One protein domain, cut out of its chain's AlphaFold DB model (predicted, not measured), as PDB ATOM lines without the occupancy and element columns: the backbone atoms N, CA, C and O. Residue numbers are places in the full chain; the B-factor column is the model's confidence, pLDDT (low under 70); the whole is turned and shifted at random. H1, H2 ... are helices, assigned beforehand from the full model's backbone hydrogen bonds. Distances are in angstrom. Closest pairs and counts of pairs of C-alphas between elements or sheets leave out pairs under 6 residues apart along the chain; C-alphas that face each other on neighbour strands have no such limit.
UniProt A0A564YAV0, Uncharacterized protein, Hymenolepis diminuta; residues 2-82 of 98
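AT A GLANCE: This is residues 2 to 82 of the 98 residues of an uncharacterized protein of Hymenolepis diminuta (UniProt A0A564YAV0). Three helices, H1, H2 and H3, cross one another in a loose cluster, and H3 runs out from it toward a small fourth helix, H4, set off at the far end of the long axis. H2 crosses H1 at its residues 10 to 15, H3 packs on H1 with residues 47 to 51 and on H2 with residues 47 to 54, and residues 60 to 65 and 73 to 78 stick out. The printed part has 81 residues with four named helices, in the order H1, H2, H3, H4, and no named strand; the class is all helix. The whole is loose, with a radius of gyration of the C-alphas of 15.4 A, and elongated, spanning 48 by 26 by 21 A.

IN THESE COORDINATES: H1, the longest helix, holds residues 2 to 19 and is 25.9 A long from first to last C-alpha; C-alpha 2 is at (-99.087, -71.732, 28.491). H2 holds residues 29 to 42 and is 20.2 A long. H3 holds residues 47 to 63 and is 24.0 A long, with C-alpha 63 at (-80.198, -67.191, -6.646). H4 holds residues 74 to 81, is 10.5 A long and ends with C-alpha 81 at (-103.671, -59.028, -14.977).

HOW THE PARTS SIT: H1 touches H2 with residues 10 to 15 alone, and the closest C-alphas, those of Ile 11 and Ala 36, are 5.6 A apart. They run opposite ways at a steep tilt of 67 degrees, only just short of about perpendicular. H1 touches H3 with residues 10 to 18 alone, and H3 touches H1 with residues 47 to 51 alone; the closest C-alphas, those of Phe 14 and Val 47, are 5.7 A apart. H1 and H3 run the same way at a steep tilt of 41 degrees. H2 touches H3 with residues 39 to 42 alone, and H3 touches H2 with residues 47 to 54 alone; the closest C-alphas, those of Phe 39 and Ala 50, are 5.1 A apart. Their lines are about perpendicular, but only just, at 71 degrees. The helix packing is mostly crossed, with none of these three pairs at a shallow tilt. H4 is apart from H1, H2 and H3. In H1, H2, H3 and H4 every O i to N i+4 pair is within hydrogen-bond range.

THE WHOLE: The two C-alphas farthest apart, those of Glu 2 and Asp 74, are 49.4 A from each other. Residues 60 to 65, of which 60 to 63 belong to H3, stand free, as do residues 73 to 78, of which 74 to 78 belong to H4. The link from H2 to H3 is tight, with 4 residues, and those from H1 to H2, with 9, and from H3 to H4, with 10, are short. The printed part has no cut. Its mean pLDDT is 93.6, and no printed residue is under 70.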
ATOM      1  N   GLU A   2    -100.173 -70.786  28.834       80.12
ATOM      2  CA  GLU A   2     -99.087 -71.732  28.491       80.12
ATOM      3  C   GLU A   2     -98.806 -71.937  26.982       80.12
ATOM      4  O   GLU A   2     -97.658 -71.987  26.544       80.12
ATOM      5  N   ARG A   3     -99.850 -71.987  26.140       81.19
ATOM      6  CA  ARG A   3     -99.689 -72.106  24.675       81.19
ATOM      7  C   ARG A   3     -99.081 -70.862  24.024       81.19
ATOM      8  O   ARG A   3     -98.379 -70.991  23.025       81.19
ATOM      9  N   ASP A   4     -99.392 -69.672  24.531       87.75
ATOM     10  CA  ASP A   4     -98.817 -68.421  24.027       87.75
ATOM     11  C   ASP A   4     -97.365 -68.282  24.467       87.75
ATOM     12  O   ASP A   4     -96.520 -67.919  23.651       87.75
ATOM     13  N   ASP A   5     -97.062 -68.686  25.699       92.06
ATOM     14  CA  ASP A   5     -95.704 -68.691  26.241       92.06
ATOM     15  C   ASP A   5     -94.797 -69.640  25.447       92.06
ATOM     16  O   ASP A   5     -93.725 -69.235  24.993       92.06
ATOM     17  N   PHE A   6     -95.279 -70.852  25.143       93.44
ATOM     18  CA  PHE A   6     -94.579 -71.793  24.263       93.44
ATOM     19  C   PHE A   6     -94.304 -71.197  22.874       93.44
ATOM     20  O   PHE A   6     -93.188 -71.277  22.352       93.44
ATOM     21  N   ARG A   7     -95.310 -70.564  22.253       94.62
ATOM     22  CA  ARG A   7     -95.143 -69.939  20.932       94.62
ATOM     23  C   ARG A   7     -94.134 -68.799  20.970       94.62
ATOM     24  O   ARG A   7     -93.300 -68.705  20.071       94.62
ATOM     25  N   ASN A   8     -94.206 -67.954  21.991       95.81
ATOM     26  CA  ASN A   8     -93.300 -66.827  22.166       95.81
ATOM     27  C   ASN A   8     -91.864 -67.311  22.380       95.81
ATOM     28  O   ASN A   8     -90.959 -66.801  21.722       95.81
ATOM     29  N   GLN A   9     -91.660 -68.354  23.189       97.19
ATOM     30  CA  GLN A   9     -90.355 -68.986  23.366       97.19
ATOM     31  C   GLN A   9     -89.782 -69.474  22.027       97.19
ATOM     32  O   GLN A   9     -88.639 -69.165  21.692       97.19
ATOM     33  N   LYS A  10     -90.588 -70.177  21.219       98.12
ATOM     34  CA  LYS A  10     -90.159 -70.686  19.905       98.12
ATOM     35  C   LYS A  10     -89.845 -69.571  18.909       98.12
ATOM     36  O   LYS A  10     -88.908 -69.703  18.126       98.12
ATOM     37  N   ILE A  11     -90.589 -68.465  18.958       97.75
ATOM     38  CA  ILE A  11     -90.307 -67.264  18.161       97.75
ATOM     39  C   ILE A  11     -88.947 -66.677  18.547       97.75
ATOM     40  O   ILE A  11     -88.135 -66.437  17.658       97.75
ATOM     41  N   GLN A  12     -88.676 -66.483  19.841       97.50
ATOM     42  CA  GLN A  12     -87.397 -65.925  20.296       97.50
ATOM     43  C   GLN A  12     -86.219 -66.841  19.949       97.50
ATOM     44  O   GLN A  12     -85.190 -66.370  19.464       97.50
ATOM     45  N   GLU A  13     -86.391 -68.155  20.118       98.12
ATOM     46  CA  GLU A  13     -85.392 -69.157  19.741       98.12
ATOM     47  C   GLU A  13     -85.062 -69.079  18.240       98.12
ATOM     48  O   GLU A  13     -83.893 -69.015  17.857       98.12
ATOM     49  N   PHE A  14     -86.086 -69.022  17.385       98.06
ATOM     50  CA  PHE A  14     -85.908 -68.882  15.942       98.06
ATOM     51  C   PHE A  14     -85.223 -67.561  15.569       98.06
ATOM     52  O   PHE A  14     -84.262 -67.573  14.801       98.06
ATOM     53  N   VAL A  15     -85.679 -66.427  16.117       97.31
ATOM     54  CA  VAL A  15     -85.109 -65.099  15.825       97.31
ATOM     55  C   VAL A  15     -83.635 -65.042  16.222       97.31
ATOM     56  O   VAL A  15     -82.815 -64.567  15.438       97.31
ATOM     57  N   SER A  16     -83.283 -65.582  17.389       96.62
ATOM     58  CA  SER A  16     -81.892 -65.680  17.842       96.62
ATOM     59  C   SER A  16     -81.022 -66.459  16.846       96.62
ATOM     60  O   SER A  16     -79.975 -65.972  16.419       96.62
ATOM     61  N   ARG A  17     -81.496 -67.623  16.375       96.88
ATOM     62  CA  ARG A  17     -80.773 -68.436  15.379       96.88
ATOM     63  C   ARG A  17     -80.721 -67.809  13.986       96.88
ATOM     64  O   ARG A  17     -79.798 -68.093  13.234       96.88
ATOM     65  N   VAL A  18     -81.703 -66.998  13.603       95.50
ATOM     66  CA  VAL A  18     -81.668 -66.274  12.324       95.50
ATOM     67  C   VAL A  18     -80.657 -65.133  12.381       95.50
ATOM     68  O   VAL A  18     -79.921 -64.941  11.416       95.50
ATOM     69  N   ARG A  19     -80.553 -64.421  13.508       94.44
ATOM     70  CA  ARG A  19     -79.596 -63.314  13.683       94.44
ATOM     71  C   ARG A  19     -78.132 -63.735  13.572       94.44
ATOM     72  O   ARG A  19     -77.310 -62.911  13.194       94.44
ATOM     73  N   SER A  20     -77.807 -65.001  13.838       92.69
ATOM     74  CA  SER A  20     -76.459 -65.541  13.611       92.69
ATOM     75  C   SER A  20     -76.168 -65.896  12.147       92.69
ATOM     76  O   SER A  20     -75.066 -66.337  11.831       92.69
ATOM     77  N   THR A  21     -77.131 -65.714  11.237       87.94
ATOM     78  CA  THR A  21     -76.939 -65.923   9.796       87.94
ATOM     79  C   THR A  21     -76.667 -64.597   9.072       87.94
ATOM     80  O   THR A  21     -77.231 -63.573   9.468       87.94
ATOM     81  N   PRO A  22     -75.888 -64.594   7.967       84.25
ATOM     82  CA  PRO A  22     -75.564 -63.371   7.221       84.25
ATOM     83  C   PRO A  22     -76.795 -62.565   6.785       84.25
ATOM     84  O   PRO A  22     -76.806 -61.344   6.866       84.25
ATOM     85  N   TYR A  23     -77.867 -63.251   6.385       79.19
ATOM     86  CA  TYR A  23     -79.100 -62.613   5.917       79.19
ATOM     87  C   TYR A  23     -80.048 -62.167   7.036       79.19
ATOM     88  O   TYR A  23     -81.042 -61.494   6.763       79.19
ATOM     89  N   GLY A  24     -79.797 -62.600   8.272       82.25
ATOM     90  CA  GLY A  24     -80.669 -62.351   9.415       82.25
ATOM     91  C   GLY A  24     -80.138 -61.313  10.399       82.25
ATOM     92  O   GLY A  24     -80.913 -60.812  11.210       82.25
ATOM     93  N   ALA A  25     -78.847 -60.975  10.327       86.88
ATOM     94  CA  ALA A  25     -78.191 -60.056  11.256       86.88
ATOM     95  C   ALA A  25     -78.785 -58.635  11.232       86.88
ATOM     96  O   ALA A  25     -78.880 -57.999  12.277       86.88
ATOM     97  N   MET A  26     -79.227 -58.163  10.060       87.00
ATOM     98  CA  MET A  26     -79.781 -56.813   9.867       87.00
ATOM     99  C   MET A  26     -81.317 -56.783   9.833       87.00
ATOM    100  O   MET A  26     -81.907 -55.784   9.435       87.00
ATOM    101  N   LEU A  27     -81.992 -57.880  10.199       89.75
ATOM    102  CA  LEU A  27     -83.453 -57.894  10.220       89.75
ATOM    103  C   LEU A  27     -83.984 -57.049  11.378       89.75
ATOM    104  O   LEU A  27     -83.732 -57.348  12.549       89.75
ATOM    105  N   GLU A  28     -84.814 -56.067  11.035       93.69
ATOM    106  CA  GLU A  28     -85.557 -55.282  12.013       93.69
ATOM    107  C   GLU A  28     -86.385 -56.190  12.944       93.69
ATOM    108  O   GLU A  28     -86.972 -57.180  12.486       93.69
ATOM    109  N   PRO A  29     -86.483 -55.890  14.255       92.25
ATOM    110  CA  PRO A  29     -87.115 -56.783  15.233       92.25
ATOM    111  C   PRO A  29     -88.560 -57.181  14.895       92.25
ATOM    112  O   PRO A  29     -88.977 -58.327  15.111       92.25
ATOM    113  N   THR A  30     -89.333 -56.243  14.347       94.56
ATOM    114  CA  THR A  30     -90.724 -56.470  13.937       94.56
ATOM    115  C   THR A  30     -90.804 -57.423  12.747       94.56
ATOM    116  O   THR A  30     -91.640 -58.329  12.740       94.56
ATOM    117  N   GLU A  31     -89.900 -57.278  11.780       94.06
ATOM    118  CA  GLU A  31     -89.827 -58.122  10.589       94.06
ATOM    119  C   GLU A  31     -89.327 -59.528  10.928       94.06
ATOM    120  O   GLU A  31     -89.955 -60.520  10.554       94.06
ATOM    121  N   ALA A  32     -88.284 -59.631  11.756       94.69
ATOM    122  CA  ALA A  32     -87.794 -60.906  12.274       94.69
ATOM    123  C   ALA A  32     -88.913 -61.703  12.970       94.69
ATOM    124  O   ALA A  32     -89.046 -62.911  12.771       94.69
ATOM    125  N   THR A  33     -89.776 -61.018  13.728       96.06
ATOM    126  CA  THR A  33     -90.927 -61.638  14.400       96.06
ATOM    127  C   THR A  33     -91.999 -62.117  13.414       96.06
ATOM    128  O   THR A  33     -92.564 -63.201  13.600       96.06
ATOM    129  N   LYS A  34     -92.304 -61.342  12.365       96.62
ATOM    130  CA  LYS A  34     -93.257 -61.749  11.316       96.62
ATOM    131  C   LYS A  34     -92.752 -62.978  10.564       96.62
ATOM    132  O   LYS A  34     -93.490 -63.956  10.441       96.62
ATOM    133  N   ILE A  35     -91.483 -62.955  10.153       96.19
ATOM    134  CA  ILE A  35     -90.798 -64.080   9.511       96.19
ATOM    135  C   ILE A  35     -90.876 -65.310  10.418       96.19
ATOM    136  O   ILE A  35     -91.392 -66.345   9.998       96.19
ATOM    137  N   ALA A  36     -90.475 -65.195  11.687       97.50
ATOM    138  CA  ALA A  36     -90.528 -66.305  12.635       97.50
ATOM    139  C   ALA A  36     -91.921 -66.948  12.697       97.50
ATOM    140  O   ALA A  36     -92.048 -68.165  12.571       97.50
ATOM    141  N   LYS A  37     -92.984 -66.140  12.807       97.62
ATOM    142  CA  LYS A  37     -94.367 -66.640  12.837       97.62
ATOM    143  C   LYS A  37     -94.737 -67.414  11.568       97.62
ATOM    144  O   LYS A  37     -95.382 -68.454  11.688       97.62
ATOM    145  N   LEU A  38     -94.346 -66.946  10.382       97.81
ATOM    146  CA  LEU A  38     -94.641 -67.621   9.111       97.81
ATOM    147  C   LEU A  38     -93.963 -68.995   9.029       97.81
ATOM    148  O   LEU A  38     -94.639 -70.011   8.847       97.81
ATOM    149  N   PHE A  39     -92.645 -69.036   9.227       98.19
ATOM    150  CA  PHE A  39     -91.862 -70.267   9.081       98.19
ATOM    151  C   PHE A  39     -92.172 -71.285  10.186       98.19
ATOM    152  O   PHE A  39     -92.318 -72.476   9.901       98.19
ATOM    153  N   LEU A  40     -92.360 -70.834  11.432       98.44
ATOM    154  CA  LEU A  40     -92.735 -71.718  12.538       98.44
ATOM    155  C   LEU A  40     -94.117 -72.336  12.316       98.44
ATOM    156  O   LEU A  40     -94.262 -73.547  12.469       98.44
ATOM    157  N   ARG A  41     -95.125 -71.562  11.888       97.75
ATOM    158  CA  ARG A  41     -96.459 -72.113  11.584       97.75
ATOM    159  C   ARG A  41     -96.391 -73.184  10.493       97.75
ATOM    160  O   ARG A  41     -96.945 -74.264  10.679       97.75
ATOM    161  N   ALA A  42     -95.631 -72.939   9.424       98.00
ATOM    162  CA  ALA A  42     -95.443 -73.889   8.324       98.00
ATOM    163  C   ALA A  42     -94.745 -75.202   8.737       98.00
ATOM    164  O   ALA A  42     -94.801 -76.198   8.008       98.00
ATOM    165  N   ARG A  43     -94.066 -75.226   9.891       98.25
ATOM    166  CA  ARG A  43     -93.348 -76.399  10.416       98.25
ATOM    167  C   ARG A  43     -93.845 -76.863  11.782       98.25
ATOM    168  O   ARG A  43     -93.162 -77.644  12.444       98.25
ATOM    169  N   LYS A  44     -95.063 -76.467  12.167       96.94
ATOM    170  CA  LYS A  44     -95.697 -76.848  13.443       96.94
ATOM    171  C   LYS A  44     -94.831 -76.471  14.661       96.94
ATOM    172  O   LYS A  44     -94.723 -77.240  15.605       96.94
ATOM    173  N   PHE A  45     -94.215 -75.290  14.618       97.19
ATOM    174  CA  PHE A  45     -93.345 -74.710  15.652       97.19
ATOM    175  C   PHE A  45     -92.051 -75.485  15.949       97.19
ATOM    176  O   PHE A  45     -91.418 -75.273  16.981       97.19
ATOM    177  N   ASP A  46     -91.602 -76.326  15.020       98.06
ATOM    178  CA  ASP A  46     -90.261 -76.910  15.051       98.06
ATOM    179  C   ASP A  46     -89.226 -75.904  14.539       98.06
ATOM    180  O   ASP A  46     -89.230 -75.531  13.363       98.06
ATOM    181  N   VAL A  47     -88.347 -75.449  15.434       98.25
ATOM    182  CA  VAL A  47     -87.381 -74.378  15.152       98.25
ATOM    183  C   VAL A  47     -86.326 -74.812  14.141       98.25
ATOM    184  O   VAL A  47     -85.974 -74.022  13.267       98.25
ATOM    185  N   THR A  48     -85.835 -76.050  14.220       97.94
ATOM    186  CA  THR A  48     -84.787 -76.542  13.317       97.94
ATOM    187  C   THR A  48     -85.331 -76.653  11.897       97.94
ATOM    188  O   THR A  48     -84.781 -76.034  10.983       97.94
ATOM    189  N   ARG A  49     -86.482 -77.314  11.724       98.38
ATOM    190  CA  ARG A  49     -87.121 -77.443  10.405       98.38
ATOM    191  C   ARG A  49     -87.585 -76.097   9.844       98.38
ATOM    192  O   ARG A  49     -87.562 -75.886   8.631       98.38
ATOM    193  N   ALA A  50     -88.018 -75.169  10.701       98.44
ATOM    194  CA  ALA A  50     -88.355 -73.809  10.282       98.44
ATOM    195  C   ALA A  50     -87.119 -73.040   9.790       98.44
ATOM    196  O   ALA A  50     -87.206 -72.319   8.796       98.44
ATOM    197  N   LEU A  51     -85.973 -73.195  10.459       97.38
ATOM    198  CA  LEU A  51     -84.725 -72.529  10.083       97.38
ATOM    199  C   LEU A  51     -84.186 -73.051   8.743       97.38
ATOM    200  O   LEU A  51     -83.738 -72.262   7.917       97.38
ATOM    201  N   GLU A  52     -84.267 -74.358   8.500       97.44
ATOM    202  CA  GLU A  52     -83.926 -74.968   7.206       97.44
ATOM    203  C   GLU A  52     -84.812 -74.437   6.072       97.44
ATOM    204  O   GLU A  52     -84.311 -74.069   5.004       97.44
ATOM    205  N   LEU A  53     -86.123 -74.322   6.323       97.88
ATOM    206  CA  LEU A  53     -87.061 -73.728   5.374       97.88
ATOM    207  C   LEU A  53     -86.717 -72.255   5.093       97.88
ATOM    208  O   LEU A  53     -86.725 -71.841   3.936       97.88
ATOM    209  N   TYR A  54     -86.368 -71.479   6.123       96.31
ATOM    210  CA  TYR A  54     -85.946 -70.084   5.974       96.31
ATOM    211  C   TYR A  54     -84.666 -69.947   5.138       96.31
ATOM    212  O   TYR A  54     -84.619 -69.129   4.218       96.31
ATOM    213  N   LYS A  55     -83.647 -70.773   5.409       94.69
ATOM    214  CA  LYS A  55     -82.393 -70.783   4.641       94.69
ATOM    215  C   LYS A  55     -82.643 -71.108   3.169       94.69
ATOM    216  O   LYS A  55     -82.168 -70.381   2.301       94.69
ATOM    217  N   SER A  56     -83.442 -72.139   2.897       95.31
ATOM    218  CA  SER A  56     -83.806 -72.542   1.531       95.31
ATOM    219  C   SER A  56     -84.571 -71.434   0.801       95.31
ATOM    220  O   SER A  56     -84.262 -71.110  -0.344       95.31
ATOM    221  N   TYR A  57     -85.519 -70.790   1.489       94.94
ATOM    222  CA  TYR A  57     -86.263 -69.645   0.968       94.94
ATOM    223  C   TYR A  57     -85.349 -68.463   0.615       94.94
ATOM    224  O   TYR A  57     -85.473 -67.891  -0.469       94.94
ATOM    225  N   LYS A  58     -84.412 -68.101   1.502       93.06
ATOM    226  CA  LYS A  58     -83.457 -67.012   1.250       93.06
ATOM    227  C   LYS A  58     -82.499 -67.342   0.111       93.06
ATOM    228  O   LYS A  58     -82.288 -66.481  -0.736       93.06
ATOM    229  N   HIS A  59     -81.991 -68.571   0.058       92.50
ATOM    230  CA  HIS A  59     -81.143 -69.033  -1.035       92.50
ATOM    231  C   HIS A  59     -81.864 -68.932  -2.384       92.50
ATOM    232  O   HIS A  59     -81.341 -68.319  -3.304       92.50
ATOM    233  N   MET A  60     -83.092 -69.452  -2.481       94.81
ATOM    234  CA  MET A  60     -83.900 -69.392  -3.705       94.81
ATOM    235  C   MET A  60     -84.195 -67.949  -4.138       94.81
ATOM    236  O   MET A  60     -84.115 -67.634  -5.322       94.81
ATOM    237  N   ARG A  61     -84.539 -67.060  -3.198       93.00
ATOM    238  CA  ARG A  61     -84.762 -65.635  -3.493       93.00
ATOM    239  C   ARG A  61     -83.502 -64.984  -4.059       93.00
ATOM    240  O   ARG A  61     -83.588 -64.284  -5.058       93.00
ATOM    241  N   TYR A  62     -82.356 -65.242  -3.436       91.12
ATOM    242  CA  TYR A  62     -81.078 -64.676  -3.851       91.12
ATOM    243  C   TYR A  62     -80.621 -65.223  -5.211       91.12
ATOM    244  O   TYR A  62     -80.317 -64.448  -6.111       91.12
ATOM    245  N   SER A  63     -80.656 -66.547  -5.406       93.62
ATOM    246  CA  SER A  63     -80.198 -67.191  -6.646       93.62
ATOM    247  C   SER A  63     -81.011 -66.777  -7.873       93.62
ATOM    248  O   SER A  63     -80.477 -66.745  -8.974       93.62
ATOM    249  N   ASN A  64     -82.295 -66.463  -7.682       93.12
ATOM    250  CA  ASN A  64     -83.198 -66.020  -8.746       93.12
ATOM    251  C   ASN A  64     -83.363 -64.491  -8.804       93.12
ATOM    252  O   ASN A  64     -84.235 -64.017  -9.523       93.12
ATOM    253  N   GLN A  65     -82.571 -63.721  -8.044       90.19
ATOM    254  CA  GLN A  65     -82.616 -62.249  -8.027       90.19
ATOM    255  C   GLN A  65     -84.006 -61.676  -7.663       90.19
ATOM    256  O   GLN A  65     -84.424 -60.634  -8.153       90.19
ATOM    257  N   LEU A  66     -84.729 -62.346  -6.757       90.56
ATOM    258  CA  LEU A  66     -86.097 -62.009  -6.324       90.56
ATOM    259  C   LEU A  66     -86.127 -61.192  -5.019       90.56
ATOM    260  O   LEU A  66     -86.974 -61.427  -4.141       90.56
ATOM    261  N   GLU A  67     -85.168 -60.281  -4.844       86.06
ATOM    262  CA  GLU A  67     -85.057 -59.455  -3.633       86.06
ATOM    263  C   GLU A  67     -86.147 -58.381  -3.569       86.06
ATOM    264  O   GLU A  67     -86.721 -58.157  -2.502       86.06
ATOM    265  N   ALA A  68     -86.495 -57.804  -4.719       88.19
ATOM    266  CA  ALA A  68     -87.609 -56.887  -4.892       88.19
ATOM    267  C   ALA A  68     -88.313 -57.179  -6.224       88.19
ATOM    268  O   ALA A  68     -87.662 -57.452  -7.228       88.19
ATOM    269  N   ILE A  69     -89.644 -57.139  -6.217       90.00
ATOM    270  CA  ILE A  69     -90.473 -57.236  -7.421       90.00
ATOM    271  C   ILE A  69     -91.357 -55.995  -7.407       90.00
ATOM    272  O   ILE A  69     -92.134 -55.824  -6.465       90.00
ATOM    273  N   ASP A  70     -91.213 -55.132  -8.409       92.25
ATOM    274  CA  ASP A  70     -92.092 -53.978  -8.577       92.25
ATOM    275  C   ASP A  70     -93.405 -54.444  -9.226       92.25
ATOM    276  O   ASP A  70     -93.391 -54.897 -10.372       92.25
ATOM    277  N   PRO A  71     -94.549 -54.367  -8.523       90.69
ATOM    278  CA  PRO A  71     -95.830 -54.776  -9.090       90.69
ATOM    279  C   PRO A  71     -96.315 -53.864 -10.229       90.69
ATOM    280  O   PRO A  71     -97.264 -54.235 -10.923       90.69
ATOM    281  N   LEU A  72     -95.726 -52.675 -10.402       93.44
ATOM    282  CA  LEU A  72     -96.092 -51.716 -11.444       93.44
ATOM    283  C   LEU A  72     -95.224 -51.819 -12.700       93.44
ATOM    284  O   LEU A  72     -95.567 -51.195 -13.702       93.44
ATOM    285  N   GLU A  73     -94.152 -52.613 -12.671       95.19
ATOM    286  CA  GLU A  73     -93.354 -52.920 -13.857       95.19
ATOM    287  C   GLU A  73     -94.234 -53.603 -14.921       95.19
ATOM    288  O   GLU A  73     -95.051 -54.471 -14.606       95.19
ATOM    289  N   ASP A  74     -94.105 -53.193 -16.185       94.12
ATOM    290  CA  ASP A  74     -95.034 -53.571 -17.260       94.12
ATOM    291  C   ASP A  74     -95.098 -55.086 -17.519       94.12
ATOM    292  O   ASP A  74     -96.153 -55.617 -17.887       94.12
ATOM    293  N   GLY A  75     -93.987 -55.806 -17.367       92.31
ATOM    294  CA  GLY A  75     -93.937 -57.264 -17.439       92.31
ATOM    295  C   GLY A  75     -94.742 -57.922 -16.319       92.31
ATOM    296  O   GLY A  75     -95.668 -58.693 -16.595       92.31
ATOM    297  N   VAL A  76     -94.437 -57.580 -15.068       92.62
ATOM    298  CA  VAL A  76     -95.124 -58.103 -13.875       92.62
ATOM    299  C   VAL A  76     -96.612 -57.760 -13.905       92.62
ATOM    300  O   VAL A  76     -97.456 -58.636 -13.705       92.62
ATOM    301  N   ARG A  77     -96.956 -56.505 -14.210       93.81
ATOM    302  CA  ARG A  77     -98.339 -56.024 -14.262       93.81
ATOM    303  C   ARG A  77     -99.164 -56.779 -15.301       93.81
ATOM    304  O   ARG A  77    -100.286 -57.183 -14.998       93.81
ATOM    305  N   ARG A  78     -98.631 -56.986 -16.513       94.44
ATOM    306  CA  ARG A  78     -99.323 -57.767 -17.553       94.44
ATOM    307  C   ARG A  78     -99.567 -59.200 -17.106       94.44
ATOM    308  O   ARG A  78    -100.663 -59.705 -17.315       94.44
ATOM    309  N   GLU A  79     -98.584 -59.831 -16.471       93.12
ATOM    310  CA  GLU A  79     -98.728 -61.209 -16.004       93.12
ATOM    311  C   GLU A  79     -99.766 -61.321 -14.874       93.12
ATOM    312  O   GLU A  79    -100.631 -62.196 -14.930       93.12
ATOM    313  N   LEU A  80     -99.760 -60.399 -13.904       91.06
ATOM    314  CA  LEU A  80    -100.751 -60.354 -12.819       91.06
ATOM    315  C   LEU A  80    -102.185 -60.138 -13.331       91.06
ATOM    316  O   LEU A  80    -103.118 -60.713 -12.779       91.06
ATOM    317  N   LEU A  81    -102.363 -59.329 -14.381       90.19
ATOM    318  CA  LEU A  81    -103.671 -59.028 -14.977       90.19
ATOM    319  C   LEU A  81    -104.104 -60.031 -16.056       90.19
ATOM    320  O   LEU A  81    -105.223 -59.943 -16.547       90.19
ATOM    321  N   SER A  82    -103.243 -60.980 -16.429       92.31
ATOM    322  CA  SER A  82    -103.525 -61.961 -17.487       92.31
ATOM    323  C   SER A  82    -104.467 -63.097 -17.071       92.31
ATOM    324  O   SER A  82    -104.683 -64.014 -17.856       92.31
TER     325      SER A  82